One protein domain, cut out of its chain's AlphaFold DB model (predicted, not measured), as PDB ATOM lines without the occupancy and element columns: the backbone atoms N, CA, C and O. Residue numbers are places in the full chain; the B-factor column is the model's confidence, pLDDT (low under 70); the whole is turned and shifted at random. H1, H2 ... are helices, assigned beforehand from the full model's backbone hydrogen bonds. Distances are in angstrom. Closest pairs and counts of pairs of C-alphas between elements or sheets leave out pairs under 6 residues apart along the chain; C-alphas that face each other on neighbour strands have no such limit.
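This is residues 147 to 225 of the 371 residues of the protein "Hypothetical protein" of Meloidogyne enterolobii (UniProt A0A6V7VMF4). Two long helices, H1 and H3, lie side by side and run opposite ways, and the two shorter helices, H2 and H4, pack on one side of this pair to make a four-helix bundle. H2 covers one end of the pair, where H1 ends and H3 begins, while H4 crosses slantwise at the other end, from the last turns of H3 over to H1. The printed part has 79 residues with four named helices, in the order H1, H2, H3, H4, and no named strand; its class is all helix. It is compact, with a radius of gyration of the C-alphas of 11.9 A and spans of 35 by 27 by 16 A.

Begin with H1, residues 147 to 164, the longest helix. It touches H3, residues 189 to 205, at a shallow tilt of 12 degrees, opposite ways; look at the C-alphas of Ser 162 and Asn 189, their closest, 5.2 A apart. H1 also touches H4, residues 210 to 223, at a steep tilt of 42 degrees, the same way, closest at the C-alphas of Arg 157 and Cys 223, 5.8 A apart. H2, residues 167 to 176, is close to H1 but not clearly touching: their closest C-alphas, of Ser 162 and Tyr 170, are 6.5 A apart. H3 is the hub, touching the three other helices. With residues 189 to 196 alone it touches H2, the same way at a shallow tilt of 16 degrees; the closest C-alphas, of Val 167 and Asn 189, are 5.5 A apart. H3 and H4 form a helical hairpin and only just touch, with 3 pairs of C-alphas within 8 A, the closest those of Ile 203 and Ser 212 at 5.9 A; they run opposite ways at a shallow tilt of 34.6 degrees, only just short of steep. H2 and H4 are near each other. In H1, H2, H3 and H4 every O i to N i+4 pair is within hydrogen-bond range.

Find C-alpha 147 at (99.929, 175.559, 226.885); from there H1 runs 25.5 A to C-alpha 164 at (104.456, 162.001, 205.732). H2 covers 14.3 A from Val 167 to Lys 176, and H3 24.0 A from Asn 189 to Lys 205. H4 runs 20.3 A from Cys 210 to C-alpha 223 at (98.395, 165.798, 216.613).

Look to Asn 187 and Glu 208 for the two C-alphas farthest apart, 35.1 A. The printed part has no cut. The link from H2 to H3, residues 177 to 188, is long; those from H1 to H2 and from H3 to H4 are tight. The mean pLDDT of the printed part is 83.8, and you will find values under 70 at residues 183 to 184 and 206 to 212.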
ATOM      1  N   GLU A 147     100.171 175.021 228.232       77.00
ATOM      2  CA  GLU A 147      99.929 175.559 226.885       77.00
ATOM      3  C   GLU A 147     101.206 175.635 226.038       77.00
ATOM      4  O   GLU A 147     101.213 175.228 224.876       77.00
ATOM      5  N   ARG A 148     102.337 176.046 226.629       77.62
ATOM      6  CA  ARG A 148     103.641 176.001 225.939       77.62
ATOM      7  C   ARG A 148     104.031 174.579 225.542       77.62
ATOM      8  O   ARG A 148     104.630 174.394 224.487       77.62
ATOM      9  N   PHE A 149     103.694 173.588 226.362       81.44
ATOM     10  CA  PHE A 149     103.920 172.182 226.037       81.44
ATOM     11  C   PHE A 149     103.062 171.729 224.849       81.44
ATOM     12  O   PHE A 149     103.603 171.211 223.872       81.44
ATOM     13  N   LYS A 150     101.745 171.991 224.881       84.19
ATOM     14  CA  LYS A 150     100.834 171.676 223.766       84.19
ATOM     15  C   LYS A 150     101.299 172.320 222.464       84.19
ATOM     16  O   LYS A 150     101.346 171.637 221.445       84.19
ATOM     17  N   LYS A 151     101.709 173.594 222.514       84.56
ATOM     18  CA  LYS A 151     102.265 174.320 221.366       84.56
ATOM     19  C   LYS A 151     103.430 173.567 220.738       84.56
ATOM     20  O   LYS A 151     103.363 173.231 219.564       84.56
ATOM     21  N   VAL A 152     104.470 173.267 221.518       85.62
ATOM     22  CA  VAL A 152     105.676 172.594 221.005       85.62
ATOM     23  C   VAL A 152     105.332 171.256 220.349       85.62
ATOM     24  O   VAL A 152     105.924 170.892 219.336       85.62
ATOM     25  N   ILE A 153     104.352 170.535 220.891       87.25
ATOM     26  CA  ILE A 153     103.894 169.265 220.320       87.25
ATOM     27  C   ILE A 153     103.168 169.481 218.998       87.25
ATOM     28  O   ILE A 153     103.481 168.798 218.028       87.25
ATOM     29  N   ILE A 154     102.230 170.429 218.939       90.31
ATOM     30  CA  ILE A 154     101.511 170.760 217.703       90.31
ATOM     31  C   ILE A 154     102.510 171.176 216.617       90.31
ATOM     32  O   ILE A 154     102.464 170.634 215.521       90.31
ATOM     33  N   GLU A 155     103.459 172.062 216.923       91.00
ATOM     34  CA  GLU A 155     104.459 172.538 215.957       91.00
ATOM     35  C   GLU A 155     105.319 171.398 215.396       91.00
ATOM     36  O   GLU A 155     105.506 171.296 214.180       91.00
ATOM     37  N   LYS A 156     105.811 170.513 216.273       90.94
ATOM     38  CA  LYS A 156     106.579 169.330 215.866       90.94
ATOM     39  C   LYS A 156     105.744 168.396 215.000       90.94
ATOM     40  O   LYS A 156     106.215 167.944 213.966       90.94
ATOM     41  N   ARG A 157     104.490 168.143 215.377       92.12
ATOM     42  CA  ARG A 157     103.618 167.225 214.637       92.12
ATOM     43  C   ARG A 157     103.155 167.787 213.308       92.12
ATOM     44  O   ARG A 157     103.136 167.045 212.339       92.12
ATOM     45  N   LEU A 158     102.872 169.083 213.207       93.50
ATOM     46  CA  LEU A 158     102.595 169.710 211.915       93.50
ATOM     47  C   LEU A 158     103.781 169.578 210.958       93.50
ATOM     48  O   LEU A 158     103.557 169.375 209.768       93.50
ATOM     49  N   ARG A 159     105.015 169.648 211.471       94.25
ATOM     50  CA  ARG A 159     106.224 169.395 210.681       94.25
ATOM     51  C   ARG A 159     106.355 167.923 210.292       94.25
ATOM     52  O   ARG A 159     106.608 167.631 209.135       94.25
ATOM     53  N   ASP A 160     106.185 166.996 211.228       94.12
ATOM     54  CA  ASP A 160     106.286 165.561 210.936       94.12
ATOM     55  C   ASP A 160     105.237 165.121 209.890       94.12
ATOM     56  O   ASP A 160     105.533 164.368 208.962       94.12
ATOM     57  N   LEU A 161     104.007 165.634 210.002       94.62
ATOM     58  CA  LEU A 161     102.911 165.351 209.073       94.62
ATOM     59  C   LEU A 161     103.151 165.954 207.684       94.62
ATOM     60  O   LEU A 161     102.778 165.339 206.691       94.62
ATOM     61  N   SER A 162     103.826 167.103 207.586       94.00
ATOM     62  CA  SER A 162     104.178 167.693 206.288       94.00
ATOM     63  C   SER A 162     105.223 166.864 205.522       94.00
ATOM     64  O   SER A 162     105.347 167.003 204.305       94.00
ATOM     65  N   LEU A 163     105.940 165.971 206.214       92.69
ATOM     66  CA  LEU A 163     106.873 165.007 205.618       92.69
ATOM     67  C   LEU A 163     106.211 163.680 205.223       92.69
ATOM     68  O   LEU A 163     106.787 162.934 204.441       92.69
ATOM     69  N   THR A 164     105.050 163.353 205.795       93.62
ATOM     70  CA  THR A 164     104.456 162.001 205.732       93.62
ATOM     71  C   THR A 164     103.034 161.969 205.178       93.62
ATOM     72  O   THR A 164     102.430 160.906 205.084       93.62
ATOM     73  N   MET A 165     102.483 163.113 204.793       94.31
ATOM     74  CA  MET A 165     101.215 163.220 204.074       94.31
ATOM     75  C   MET A 165     101.478 163.786 202.685       94.31
ATOM     76  O   MET A 165     102.398 164.578 202.518       94.31
ATOM     77  N   ASN A 166     100.667 163.437 201.691       90.69
ATOM     78  CA  ASN A 166     100.615 164.229 200.461       90.69
ATOM     79  C   ASN A 166      99.926 165.590 200.733       90.69
ATOM     80  O   ASN A 166      99.358 165.815 201.806       90.69
ATOM     81  N   VAL A 167      99.986 166.501 199.758       89.75
ATOM     82  CA  VAL A 167      99.444 167.873 199.865       89.75
ATOM     83  C   VAL A 167      97.953 167.881 200.208       89.75
ATOM     84  O   VAL A 167      97.510 168.652 201.063       89.75
ATOM     85  N   GLU A 168      97.174 166.997 199.589       89.56
ATOM     86  CA  GLU A 168      95.726 166.912 199.788       89.56
ATOM     87  C   GLU A 168      95.371 166.425 201.200       89.56
ATOM     88  O   GLU A 168      94.572 167.062 201.898       89.56
ATOM     89  N   ASP A 169      96.014 165.350 201.656       91.12
ATOM     90  CA  ASP A 169      95.836 164.768 202.987       91.12
ATOM     91  C   ASP A 169      96.273 165.747 204.082       91.12
ATOM     92  O   ASP A 169      95.567 165.918 205.085       91.12
ATOM     93  N   TYR A 170      97.399 166.440 203.877       93.06
ATOM     94  CA  TYR A 170      97.891 167.448 204.810       93.06
ATOM     95  C   TYR A 170      96.920 168.628 204.914       93.06
ATOM     96  O   TYR A 170      96.565 169.046 206.018       93.06
ATOM     97  N   ASN A 171      96.388 169.111 203.785       90.56
ATOM     98  CA  ASN A 171      95.363 170.157 203.770       90.56
ATOM     99  C   ASN A 171      94.099 169.710 204.514       90.56
ATOM    100  O   ASN A 171      93.549 170.435 205.347       90.56
ATOM    101  N   GLY A 172      93.650 168.482 204.246       90.62
ATOM    102  CA  GLY A 172      92.517 167.873 204.932       90.62
ATOM    103  C   GLY A 172      92.735 167.769 206.442       90.62
ATOM    104  O   GLY A 172      91.803 168.002 207.218       90.62
ATOM    105  N   PHE A 173      93.956 167.460 206.885       91.69
ATOM    106  CA  PHE A 173      94.324 167.455 208.299       91.69
ATOM    107  C   PHE A 173      94.287 168.861 208.909       91.69
ATOM    108  O   PHE A 173      93.648 169.048 209.946       91.69
ATOM    109  N   LEU A 174      94.896 169.859 208.260       90.75
ATOM    110  CA  LEU A 174      94.906 171.247 208.738       90.75
ATOM    111  C   LEU A 174      93.486 171.800 208.916       90.75
ATOM    112  O   LEU A 174      93.176 172.356 209.970       90.75
ATOM    113  N   LYS A 175      92.586 171.537 207.962       89.12
ATOM    114  CA  LYS A 175      91.163 171.903 208.068       89.12
ATOM    115  C   LYS A 175      90.474 171.243 209.264       89.12
ATOM    116  O   LYS A 175      89.730 171.901 209.984       89.12
ATOM    117  N   LYS A 176      90.755 169.960 209.540       88.50
ATOM    118  CA  LYS A 176      90.246 169.252 210.740       88.50
ATOM    119  C   LYS A 176      90.795 169.824 212.050       88.50
ATOM    120  O   LYS A 176      90.211 169.579 213.105       88.50
ATOM    121  N   CYS A 177      91.919 170.524 211.982       86.19
ATOM    122  CA  CYS A 177      92.520 171.268 213.078       86.19
ATOM    123  C   CYS A 177      92.067 172.735 213.120       86.19
ATOM    124  O   CYS A 177      92.617 173.477 213.922       86.19
ATOM    125  N   GLU A 178      91.099 173.152 212.295       85.19
ATOM    126  CA  GLU A 178      90.625 174.545 212.191       85.19
ATOM    127  C   GLU A 178      91.725 175.529 211.733       85.19
ATOM    128  O   GLU A 178      91.646 176.735 211.957       85.19
ATOM    129  N   ILE A 179      92.758 175.019 211.051       84.75
ATOM    130  CA  ILE A 179      93.786 175.824 210.388       84.75
ATOM    131  C   ILE A 179      93.375 175.983 208.924       84.75
ATOM    132  O   ILE A 179      93.696 175.156 208.069       84.75
ATOM    133  N   CYS A 180      92.637 177.053 208.638       81.50
ATOM    134  CA  CYS A 180      92.208 177.385 207.284       81.50
ATOM    135  C   CYS A 180      93.300 178.163 206.547       81.50
ATOM    136  O   CYS A 180      93.452 179.372 206.711       81.50
ATOM    137  N   VAL A 181      94.052 177.457 205.706       80.81
ATOM    138  CA  VAL A 181      95.026 178.042 204.777       80.81
ATOM    139  C   VAL A 181      94.306 178.455 203.485       80.81
ATOM    140  O   VAL A 181      94.541 177.913 202.412       80.81
ATOM    141  N   GLU A 182      93.310 179.334 203.595       70.25
ATOM    142  CA  GLU A 182      92.494 179.739 202.445       70.25
ATOM    143  C   GLU A 182      93.277 180.643 201.474       70.25
ATOM    144  O   GLU A 182      94.106 181.457 201.887       70.25
ATOM    145  N   ASN A 183      92.953 180.527 200.181       59.31
ATOM    146  CA  ASN A 183      93.368 181.422 199.087       59.31
ATOM    147  C   ASN A 183      94.817 181.318 198.580       59.31
ATOM    148  O   ASN A 183      95.335 182.292 198.031       59.31
ATOM    149  N   LYS A 184      95.479 180.162 198.715       66.00
ATOM    150  CA  LYS A 184      96.780 179.914 198.072       66.00
ATOM    151  C   LYS A 184      96.831 178.514 197.466       66.00
ATOM    152  O   LYS A 184      96.602 177.534 198.172       66.00
ATOM    153  N   ASP A 185      97.165 178.438 196.182       77.38
ATOM    154  CA  ASP A 185      97.533 177.184 195.526       77.38
ATOM    155  C   ASP A 185      98.941 176.814 195.990       77.38
ATOM    156  O   ASP A 185      99.937 177.400 195.560       77.38
ATOM    157  N   PHE A 186      99.017 175.900 196.952       81.62
ATOM    158  CA  PHE A 186     100.288 175.399 197.452       81.62
ATOM    159  C   PHE A 186     100.760 174.237 196.593       81.62
ATOM    160  O   PHE A 186     100.037 173.257 196.416       81.62
ATOM    161  N   ASN A 187     102.003 174.319 196.126       82.69
ATOM    162  CA  ASN A 187     102.606 173.250 195.332       82.69
ATOM    163  C   ASN A 187     103.360 172.248 196.213       82.69
ATOM    164  O   ASN A 187     103.704 171.159 195.759       82.69
ATOM    165  N   THR A 188     103.643 172.605 197.473       87.44
ATOM    166  CA  THR A 188     104.380 171.743 198.401       87.44
ATOM    167  C   THR A 188     103.837 171.810 199.828       87.44
ATOM    168  O   THR A 188     103.381 172.850 200.310       87.44
ATOM    169  N   ASN A 189     104.004 170.712 200.567       87.94
ATOM    170  CA  ASN A 189     103.715 170.665 202.002       87.94
ATOM    171  C   ASN A 189     104.541 171.652 202.830       87.94
ATOM    172  O   ASN A 189     104.113 172.068 203.905       87.94
ATOM    173  N   LYS A 190     105.737 172.021 202.356       91.00
ATOM    174  CA  LYS A 190     106.614 172.962 203.055       91.00
ATOM    175  C   LYS A 190     105.982 174.350 203.121       91.00
ATOM    176  O   LYS A 190     105.917 174.936 204.198       91.00
ATOM    177  N   GLU A 191     105.471 174.844 201.996       90.44
ATOM    178  CA  GLU A 191     104.794 176.143 201.927       90.44
ATOM    179  C   GLU A 191     103.527 176.154 202.795       90.44
ATOM    180  O   GLU A 191     103.283 177.104 203.544       90.44
ATOM    181  N   MET A 192     102.754 175.062 202.753       91.31
ATOM    182  CA  MET A 192     101.574 174.890 203.602       91.31
ATOM    183  C   MET A 192     101.920 174.897 205.086       91.31
ATOM    184  O   MET A 192     101.240 175.553 205.871       91.31
ATOM    185  N   TYR A 193     102.974 174.178 205.475       92.56
ATOM    186  CA  TYR A 193     103.460 174.149 206.849       92.56
ATOM    187  C   TYR A 193     103.856 175.551 207.321       92.56
ATOM    188  O   TYR A 193     103.438 175.980 208.395       92.56
ATOM    189  N   GLU A 194     104.614 176.298 206.517       92.25
ATOM    190  CA  GLU A 194     105.035 177.659 206.862       92.25
ATOM    191  C   GLU A 194     103.840 178.601 207.073       92.25
ATOM    192  O   GLU A 194     103.839 179.403 208.011       92.25
ATOM    193  N   GLU A 195     102.793 178.496 206.252       91.31
ATOM    194  CA  GLU A 195     101.579 179.296 206.428       91.31
ATOM    195  C   GLU A 195     100.736 178.822 207.625       91.31
ATOM    196  O   GLU A 195     100.297 179.647 208.432       91.31
ATOM    197  N   ALA A 196     100.592 177.508 207.821       90.00
ATOM    198  CA  ALA A 196      99.938 176.927 208.993       90.00
ATOM    199  C   ALA A 196     100.596 177.407 210.297       90.00
ATOM    200  O   ALA A 196      99.906 177.774 211.249       90.00
ATOM    201  N   MET A 197     101.928 177.503 210.321       91.56
ATOM    202  CA  MET A 197     102.685 178.022 211.459       91.56
ATOM    203  C   MET A 197     102.429 179.511 211.725       91.56
ATOM    204  O   MET A 197     102.417 179.931 212.886       91.56
ATOM    205  N   LYS A 198     102.186 180.332 210.695       90.44
ATOM    206  CA  LYS A 198     101.785 181.739 210.887       90.44
ATOM    207  C   LYS A 198     100.406 181.829 211.534       90.44
ATOM    208  O   LYS A 198     100.227 182.628 212.454       90.44
ATOM    209  N   ILE A 199      99.455 181.011 211.082       87.50
ATOM    210  CA  ILE A 199      98.093 180.953 211.631       87.50
ATOM    211  C   ILE A 199      98.132 180.467 213.084       87.50
ATOM    212  O   ILE A 199      97.608 181.141 213.969       87.50
ATOM    213  N   LEU A 200      98.841 179.367 213.354       86.38
ATOM    214  CA  LEU A 200      99.008 178.815 214.698       86.38
ATOM    215  C   LEU A 200      99.592 179.850 215.669       86.38
ATOM    216  O   LEU A 200      99.079 180.039 216.770       86.38
ATOM    217  N   ASN A 201     100.627 180.583 215.253       85.25
ATOM    218  CA  ASN A 201     101.220 181.628 216.084       85.25
ATOM    219  C   ASN A 201     100.272 182.807 216.356       85.25
ATOM    220  O   ASN A 201     100.420 183.453 217.391       85.25
ATOM    221  N   LYS A 202      99.306 183.094 215.471       84.19
ATOM    222  CA  LYS A 202      98.259 184.098 215.727       84.19
ATOM    223  C   LYS A 202      97.235 183.587 216.741       84.19
ATOM    224  O   LYS A 202      96.974 184.291 217.708       84.19
ATOM    225  N   ILE A 203      96.732 182.362 216.552       79.44
ATOM    226  CA  ILE A 203      95.758 181.716 217.452       79.44
ATOM    227  C   ILE A 203      96.316 181.614 218.872       79.44
ATOM    228  O   ILE A 203      95.607 181.853 219.844       79.44
ATOM    229  N   ILE A 204      97.601 181.279 219.003       73.69
ATOM    230  CA  ILE A 204      98.219 181.128 220.319       73.69
ATOM    231  C   ILE A 204      98.490 182.483 220.971       73.69
ATOM    232  O   ILE A 204      98.332 182.591 222.173       73.69
ATOM    233  N   LYS A 205      98.865 183.534 220.229       74.25
ATOM    234  CA  LYS A 205      99.143 184.855 220.831       74.25
ATOM    235  C   LYS A 205      97.912 185.515 221.462       74.25
ATOM    236  O   LYS A 205      98.087 186.392 222.302       74.25
ATOM    237  N   SER A 206      96.693 185.106 221.110       68.88
ATOM    238  CA  SER A 206      95.456 185.586 221.735       68.88
ATOM    239  C   SER A 206      95.101 184.802 223.016       68.88
ATOM    240  O   SER A 206      93.949 184.404 223.190       68.88
ATOM    241  N   GLU A 207      96.083 184.535 223.896       57.09
ATOM    242  CA  GLU A 207      95.988 183.642 225.082       57.09
ATOM    243  C   GLU A 207      94.848 183.986 226.072       57.09
ATOM    244  O   GLU A 207      94.510 183.172 226.938       57.09
ATOM    245  N   GLU A 208      94.232 185.164 225.942       59.22
ATOM    246  CA  GLU A 208      93.120 185.633 226.777       59.22
ATOM    247  C   GLU A 208      91.743 185.089 226.352       59.22
ATOM    248  O   GLU A 208      90.811 185.109 227.156       59.22
ATOM    249  N   ASP A 209      91.600 184.545 225.138       62.41
ATOM    250  CA  ASP A 209      90.302 184.075 224.640       62.41
ATOM    251  C   ASP A 209      90.030 182.596 224.994       62.41
ATOM    252  O   ASP A 209      90.864 181.709 224.818       62.41
ATOM    253  N   CYS A 210      88.825 182.283 225.472       56.38
ATOM    254  CA  CYS A 210      88.409 180.907 225.765       56.38
ATOM    255  C   CYS A 210      88.382 180.017 224.508       56.38
ATOM    256  O   CYS A 210      88.567 178.796 224.596       56.38
ATOM    257  N   TRP A 211      88.217 180.634 223.336       56.72
ATOM    258  CA  TRP A 211      88.262 179.970 222.038       56.72
ATOM    259  C   TRP A 211      89.659 179.430 221.698       56.72
ATOM    260  O   TRP A 211      89.778 178.294 221.232       56.72
ATOM    261  N   SER A 212      90.725 180.178 222.015       69.56
ATOM    262  CA  SER A 212      92.111 179.774 221.719       69.56
ATOM    263  C   SER A 212      92.529 178.534 222.520       69.56
ATOM    264  O   SER A 212      93.167 177.628 221.980       69.56
ATOM    265  N   LYS A 213      92.065 178.412 223.774       71.62
ATOM    266  CA  LYS A 213      92.293 177.230 224.628       71.62
ATOM    267  C   LYS A 213      91.592 175.979 224.104       71.62
ATOM    268  O   LYS A 213      92.182 174.895 224.089       71.62
ATOM    269  N   ARG A 214      90.339 176.108 223.650       76.19
ATOM    270  CA  ARG A 214      89.580 174.988 223.067       76.19
ATOM    271  C   ARG A 214      90.209 174.512 221.757       76.19
ATOM    272  O   ARG A 214      90.395 173.305 221.595       76.19
ATOM    273  N   ALA A 215      90.566 175.436 220.867       77.12
ATOM    274  CA  ALA A 215      91.223 175.123 219.601       77.12
ATOM    275  C   ALA A 215      92.590 174.447 219.830       77.12
ATOM    276  O   ALA A 215      92.829 173.360 219.303       77.12
ATOM    277  N   SER A 216      93.435 175.006 220.710       79.56
ATOM    278  CA  SER A 216      94.727 174.421 221.127       79.56
ATOM    279  C   SER A 216      94.569 172.979 221.624       79.56
ATOM    280  O   SER A 216      95.269 172.067 221.177       79.56
ATOM    281  N   PHE A 217      93.585 172.726 222.494       83.00
ATOM    282  CA  PHE A 217      93.312 171.383 223.002       83.00
ATOM    283  C   PHE A 217      92.866 170.402 221.907       83.00
ATOM    284  O   PHE A 217      93.332 169.258 221.874       83.00
ATOM    285  N   LEU A 218      91.981 170.826 220.997       83.31
ATOM    286  CA  LEU A 218      91.524 169.993 219.881       83.31
ATOM    287  C   LEU A 218      92.671 169.661 218.919       83.31
ATOM    288  O   LEU A 218      92.847 168.490 218.573       83.31
ATOM    289  N   MET A 219      93.486 170.652 218.550       87.38
ATOM    290  CA  MET A 219      94.678 170.462 217.721       87.38
ATOM    291  C   MET A 219      95.651 169.485 218.374       87.38
ATOM    292  O   MET A 219      96.070 168.515 217.742       87.38
ATOM    293  N   TYR A 220      95.948 169.683 219.659       87.81
ATOM    294  CA  TYR A 220      96.806 168.787 220.426       87.81
ATOM    295  C   TYR A 220      96.289 167.343 220.391       87.81
ATOM    296  O   TYR A 220      97.042 166.418 220.078       87.81
ATOM    297  N   LYS A 221      94.987 167.139 220.633       86.31
ATOM    298  CA  LYS A 221      94.360 165.812 220.589       86.31
ATOM    299  C   LYS A 221      94.493 165.149 219.213       86.31
ATOM    300  O   LYS A 221      94.693 163.938 219.155       86.31
ATOM    301  N   LYS A 222      94.391 165.915 218.121       88.12
ATOM    302  CA  LYS A 222      94.563 165.414 216.745       88.12
ATOM    303  C   LYS A 222      96.026 165.113 216.404       88.12
ATOM    304  O   LYS A 222      96.287 164.133 215.718       88.12
ATOM    305  N   CYS A 223      96.964 165.911 216.912       88.69
ATOM    306  CA  CYS A 223      98.395 165.798 216.613       88.69
ATOM    307  C   CYS A 223      99.104 164.654 217.357       88.69
ATOM    308  O   CYS A 223     100.143 164.181 216.905       88.69
ATOM    309  N   LYS A 224      98.560 164.197 218.490       84.44
ATOM    310  CA  LYS A 224      99.207 163.222 219.389       84.44
ATOM    311  C   LYS A 224      99.373 161.810 218.801       84.44
ATOM    312  O   LYS A 224     100.095 160.999 219.371       84.44
ATOM    313  N   GLY A 225      98.649 161.483 217.733       84.69
ATOM    314  CA  GLY A 225      98.603 160.134 217.170       84.69
ATOM    315  C   GLY A 225      99.709 159.851 216.155       84.69
ATOM    316  O   GLY A 225     100.101 160.730 215.387       84.69
TER     317      GLY A 225